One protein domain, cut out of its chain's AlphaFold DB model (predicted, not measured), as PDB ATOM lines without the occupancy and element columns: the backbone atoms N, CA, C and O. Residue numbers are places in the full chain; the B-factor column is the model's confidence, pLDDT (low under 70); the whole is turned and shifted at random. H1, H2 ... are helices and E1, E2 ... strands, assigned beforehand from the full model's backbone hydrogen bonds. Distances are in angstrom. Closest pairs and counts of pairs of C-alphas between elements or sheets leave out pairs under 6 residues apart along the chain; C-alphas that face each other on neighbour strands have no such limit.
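This is residues 7 to 49 of the 65 residues of an uncharacterized protein of Streptomyces sp. SN-593 (UniProt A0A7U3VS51). A small, only just strongly twisted sheet of three strands has one short helix, H1, standing up from it directly after the last strand. Residues 24 to 29, in the link between E2 and E3, stick out at one end, and residues 43 to 49, of which 43 to 47 belong to H1, stick out at the other. The printed part has 43 residues with three named strands and one named helix, in the order E1 E2 E3 H1; the sheet runs E1 E2 E3, all antiparallel, and the class is mixed. The whole is loose, with a radius of gyration of the C-alphas of 11.8 A, and its flat outline spans 35 by 25 by 12 A.

E1, residues 7 to 10, and E2, residues 17 to 21, form a hairpin, antiparallel at 144 degrees; N 8 and O 19 are 2.8 A apart, within hydrogen-bond range. E2 and E3, residues 32 to 38, form a second hairpin, also at 144 degrees, with N 20 and O 33 at 2.9 A, within that range. The three strands make a meander, each the antiparallel neighbour of the one before; E1 and E3 are its edge strands. H1, residues 39 to 47, is on the sheet at a height over the sheet of 10.1 A; it lies over E3 and stands up from the sheet, rising 60 degrees out of the local plane. The closest C-alphas of E2 and H1, those of Met 18 and Leu 39, are 5.9 A apart. In H1 every O i to N i+4 pair is within hydrogen-bond range.

E1 begins at C-alpha 7 (188.587, 164.212, 134.496) and is 9.7 A long. E2 measures 13.0 A and E3 15.1 A. H1 measures 12.1 A from first to last C-alpha and ends at C-alpha 47 (183.584, 172.951, 148.747).

The C-alphas of Cys 27 and Ala 48 are the two farthest apart, at 35.2 A. The printed part has no cut. The link from E3 to H1 is tight, and those from E1 to E2 and E2 to E3 are short. The mean pLDDT of the printed part is 83.0, with residue 26 under 70.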
ATOM      1  N   TRP A   7     189.719 164.901 133.882       79.88
ATOM      2  CA  TRP A   7     188.587 164.212 134.496       79.88
ATOM      3  C   TRP A   7     187.449 164.164 133.489       79.88
ATOM      4  O   TRP A   7     186.957 165.202 133.046       79.88
ATOM      5  N   CYS A   8     187.038 162.959 133.119       86.06
ATOM      6  CA  CYS A   8     185.848 162.733 132.317       86.06
ATOM      7  C   CYS A   8     184.661 162.520 133.256       86.06
ATOM      8  O   CYS A   8     184.751 161.753 134.213       86.06
ATOM      9  N   ILE A   9     183.548 163.191 132.977       87.88
ATOM     10  CA  ILE A   9     182.309 163.037 133.739       87.88
ATOM     11  C   ILE A   9     181.318 162.303 132.844       87.88
ATOM     12  O   ILE A   9     180.972 162.786 131.766       87.88
ATOM     13  N   ASP A  10     180.886 161.128 133.286       86.06
ATOM     14  CA  ASP A  10     179.875 160.334 132.602       86.06
ATOM     15  C   ASP A  10     178.480 160.860 132.953       86.06
ATOM     16  O   ASP A  10     177.930 160.546 134.005       86.06
ATOM     17  N   LEU A  11     177.924 161.689 132.068       86.62
ATOM     18  CA  LEU A  11     176.588 162.276 132.212       86.62
ATOM     19  C   LEU A  11     175.479 161.397 131.612       86.62
ATOM     20  O   LEU A  11     174.355 161.869 131.438       86.62
ATOM     21  N   SER A  12     175.775 160.140 131.255       86.88
ATOM     22  CA  SER A  12     174.742 159.204 130.789       86.88
ATOM     23  C   SER A  12     173.768 158.811 131.903       86.88
ATOM     24  O   SER A  12     172.634 158.425 131.614       86.88
ATOM     25  N   THR A  13     174.182 158.962 133.164       84.94
ATOM     26  CA  THR A  13     173.331 158.799 134.339       84.94
ATOM     27  C   THR A  13     173.358 160.060 135.219       84.94
ATOM     28  O   THR A  13     174.333 160.820 135.184       84.94
ATOM     29  N   PRO A  14     172.302 160.319 136.018       83.56
ATOM     30  CA  PRO A  14     172.236 161.486 136.905       83.56
ATOM     31  C   PRO A  14     173.351 161.539 137.952       83.56
ATOM     32  O   PRO A  14     173.678 162.613 138.453       83.56
ATOM     33  N   GLU A  15     173.933 160.390 138.288       83.88
ATOM     34  CA  GLU A  15     175.010 160.276 139.262       83.88
ATOM     35  C   GLU A  15     176.310 160.911 138.751       83.88
ATOM     36  O   GLU A  15     177.145 161.288 139.564       83.88
ATOM     37  N   GLY A  16     176.504 161.088 137.439       85.44
ATOM     38  CA  GLY A  16     177.653 161.845 136.933       85.44
ATOM     39  C   GLY A  16     178.994 161.217 137.324       85.44
ATOM     40  O   GLY A  16     179.842 161.896 137.914       85.44
ATOM     41  N   MET A  17     179.168 159.912 137.085       88.81
ATOM     42  CA  MET A  17     180.342 159.169 137.556       88.81
ATOM     43  C   MET A  17     181.634 159.759 136.980       88.81
ATOM     44  O   MET A  17     181.760 159.954 135.769       88.81
ATOM     45  N   MET A  18     182.612 160.034 137.844       88.88
ATOM     46  CA  MET A  18     183.905 160.549 137.406       88.88
ATOM     47  C   MET A  18     184.812 159.411 136.935       88.88
ATOM     48  O   MET A  18     184.809 158.300 137.471       88.88
ATOM     49  N   ARG A  19     185.618 159.695 135.916       85.69
ATOM     50  CA  ARG A  19     186.671 158.814 135.410       85.69
ATOM     51  C   ARG A  19     187.932 159.635 135.214       85.69
ATOM     52  O   ARG A  19     187.888 160.705 134.607       85.69
ATOM     53  N   GLY A  20     189.047 159.140 135.730       84.56
ATOM     54  CA  GLY A  20     190.342 159.739 135.452       84.56
ATOM     55  C   GLY A  20     190.800 159.371 134.052       84.56
ATOM     56  O   GLY A  20     190.584 158.244 133.606       84.56
ATOM     57  N   TRP A  21     191.417 160.328 133.366       82.50
ATOM     58  CA  TRP A  21     192.051 160.131 132.074       82.50
ATOM     59  C   TRP A  21     193.535 160.497 132.141       82.50
ATOM     60  O   TRP A  21     193.886 161.628 132.493       82.50
ATOM     61  N   ASP A  22     194.399 159.540 131.798       78.81
ATOM     62  CA  ASP A  22     195.852 159.728 131.749       78.81
ATOM     63  C   ASP A  22     196.442 159.171 130.440       78.81
ATOM     64  O   ASP A  22     196.493 157.949 130.262       78.81
ATOM     65  N   PRO A  23     196.932 160.038 129.528       74.62
ATOM     66  CA  PRO A  23     197.523 159.609 128.263       74.62
ATOM     67  C   PRO A  23     198.898 158.961 128.447       74.62
ATOM     68  O   PRO A  23     199.404 158.322 127.528       74.62
ATOM     69  N   ASN A  24     199.521 159.112 129.618       74.88
ATOM     70  CA  ASN A  24     200.837 158.548 129.902       74.88
ATOM     71  C   ASN A  24     200.755 157.094 130.378       74.88
ATOM     72  O   ASN A  24     201.791 156.456 130.536       74.88
ATOM     73  N   ARG A  25     199.548 156.529 130.562       71.19
ATOM     74  CA  ARG A  25     199.363 155.128 130.990       71.19
ATOM     75  C   ARG A  25     199.741 154.083 129.931       71.19
ATOM     76  O   ARG A  25     199.503 152.902 130.150       71.19
ATOM     77  N   GLY A  26     200.317 154.483 128.793       67.44
ATOM     78  CA  GLY A  26     200.938 153.588 127.801       67.44
ATOM     79  C   GLY A  26     199.996 152.599 127.097       67.44
ATOM     80  O   GLY A  26     200.423 151.883 126.200       67.44
ATOM     81  N   CYS A  27     198.716 152.566 127.475       73.25
ATOM     82  CA  CYS A  27     197.708 151.645 126.979       73.25
ATOM     83  C   CYS A  27     196.366 152.358 126.824       73.25
ATOM     84  O   CYS A  27     195.794 152.812 127.816       73.25
ATOM     85  N   GLU A  28     195.802 152.357 125.616       70.56
ATOM     86  CA  GLU A  28     194.490 152.965 125.341       70.56
ATOM     87  C   GLU A  28     193.366 152.392 126.218       70.56
ATOM     88  O   GLU A  28     192.443 153.110 126.599       70.56
ATOM     89  N   ARG A  29     193.464 151.112 126.610       71.81
ATOM     90  CA  ARG A  29     192.489 150.463 127.506       71.81
ATOM     91  C   ARG A  29     192.555 150.976 128.942       71.81
ATOM     92  O   ARG A  29     191.577 150.836 129.667       71.81
ATOM     93  N   HIS A  30     193.689 151.542 129.343       73.88
ATOM     94  CA  HIS A  30     193.926 152.035 130.699       73.88
ATOM     95  C   HIS A  30     193.982 153.555 130.776       73.88
ATOM     96  O   HIS A  30     194.137 154.083 131.871       73.88
ATOM     97  N   TYR A  31     193.825 154.266 129.654       79.38
ATOM     98  CA  TYR A  31     193.731 155.723 129.676       79.38
ATOM     99  C   TYR A  31     192.593 156.182 130.573       79.38
ATOM    100  O   TYR A  31     192.797 157.107 131.347       79.38
ATOM    101  N   LEU A  32     191.438 155.510 130.516       79.75
ATOM    102  CA  LEU A  32     190.313 155.755 131.412       79.75
ATOM    103  C   LEU A  32     190.334 154.783 132.591       79.75
ATOM    104  O   LEU A  32     190.299 153.569 132.401       79.75
ATOM    105  N   PHE A  33     190.297 155.316 133.808       77.75
ATOM    106  CA  PHE A  33     190.152 154.532 135.032       77.75
ATOM    107  C   PHE A  33     188.972 155.047 135.867       77.75
ATOM    108  O   PHE A  33     188.698 156.253 135.869       77.75
ATOM    109  N   PRO A  34     188.216 154.154 136.532       75.62
ATOM    110  CA  PRO A  34     187.075 154.562 137.340       75.62
ATOM    111  C   PRO A  34     187.551 155.346 138.563       75.62
ATOM    112  O   PRO A  34     188.458 154.902 139.271       75.62
ATOM    113  N   GLU A  35     186.912 156.481 138.837       78.56
ATOM    114  CA  GLU A  35     187.044 157.115 140.143       78.56
ATOM    115  C   GLU A  35     186.047 156.544 141.138       78.56
ATOM    116  O   GLU A  35     185.006 155.992 140.782       78.56
ATOM    117  N   LYS A  36     186.378 156.692 142.419       79.56
ATOM    118  CA  LYS A  36     185.530 156.215 143.520       79.56
ATOM    119  C   LYS A  36     184.355 157.146 143.829       79.56
ATOM    120  O   LYS A  36     183.620 156.874 144.770       79.56
ATOM    121  N   PHE A  37     184.211 158.239 143.080       82.50
ATOM    122  CA  PHE A  37     183.285 159.320 143.390       82.50
ATOM    123  C   PHE A  37     182.478 159.740 142.167       82.50
ATOM    124  O   PHE A  37     182.954 159.743 141.028       82.50
ATOM    125  N   THR A  38     181.254 160.159 142.437       89.06
ATOM    126  CA  THR A  38     180.453 160.989 141.541       89.06
ATOM    127  C   THR A  38     180.967 162.427 141.512       89.06
ATOM    128  O   THR A  38     181.651 162.882 142.436       89.06
ATOM    129  N   LEU A  39     180.584 163.186 140.480       85.75
ATOM    130  CA  LEU A  39     180.861 164.623 140.422       85.75
ATOM    131  C   LEU A  39     180.295 165.360 141.645       85.75
ATOM    132  O   LEU A  39     180.954 166.242 142.194       85.75
ATOM    133  N   ALA A  40     179.081 165.000 142.067       89.31
ATOM    134  CA  ALA A  40     178.403 165.645 143.184       89.31
ATOM    135  C   ALA A  40     179.137 165.415 144.513       89.31
ATOM    136  O   ALA A  40     179.370 166.372 145.255       89.31
ATOM    137  N   GLU A  41     179.548 164.177 144.798       89.81
ATOM    138  CA  GLU A  41     180.339 163.849 145.993       89.81
ATOM    139  C   GLU A  41     181.679 164.582 145.979       89.81
ATOM    140  O   GLU A  41     182.068 165.188 146.977       89.81
ATOM    141  N   TRP A  42     182.365 164.588 144.831       88.06
ATOM    142  CA  TRP A  42     183.650 165.266 144.711       88.06
ATOM    143  C   TRP A  42     183.533 166.781 144.927       88.06
ATOM    144  O   TRP A  42     184.309 167.345 145.700       88.06
ATOM    145  N   LEU A  43     182.552 167.437 144.298       87.69
ATOM    146  CA  LEU A  43     182.317 168.876 144.455       87.69
ATOM    147  C   LEU A  43     181.924 169.239 145.887       87.69
ATOM    148  O   LEU A  43     182.393 170.251 146.406       87.69
ATOM    149  N   THR A  44     181.086 168.424 146.526       92.00
ATOM    150  CA  THR A  44     180.643 168.659 147.906       92.00
ATOM    151  C   THR A  44     181.826 168.610 148.872       92.00
ATOM    152  O   THR A  44     182.021 169.543 149.653       92.00
ATOM    153  N   ASP A  45     182.664 167.575 148.771       89.75
ATOM    154  CA  ASP A  45     183.862 167.429 149.604       89.75
ATOM    155  C   ASP A  45     184.889 168.541 149.342       89.75
ATOM    156  O   ASP A  45     185.539 169.027 150.273       89.75
ATOM    157  N   TRP A  46     185.036 168.968 148.084       88.75
ATOM    158  CA  TRP A  46     185.929 170.064 147.713       88.75
ATOM    159  C   TRP A  46     185.463 171.409 148.285       88.75
ATOM    160  O   TRP A  46     186.265 172.126 148.883       88.75
ATOM    161  N   LEU A  47     184.168 171.728 148.178       91.19
ATOM    162  CA  LEU A  47     183.584 172.951 148.747       91.19
ATOM    163  C   LEU A  47     183.688 172.992 150.277       91.19
ATOM    164  O   LEU A  47     183.846 174.069 150.848       91.19
ATOM    165  N   ALA A  48     183.643 171.834 150.937       94.12
ATOM    166  CA  ALA A  48     183.874 171.715 152.375       94.12
ATOM    167  C   ALA A  48     185.359 171.852 152.773       94.12
ATOM    168  O   ALA A  48     185.678 171.895 153.960       94.12
ATOM    169  N   GLY A  49     186.284 171.914 151.809       90.19
ATOM    170  CA  GLY A  49     187.726 171.962 152.062       90.19
ATOM    171  C   GLY A  49     188.324 170.621 152.495       90.19
ATOM    172  O   GLY A  49     189.460 170.574 152.961       90.19
TER     173      GLY A  49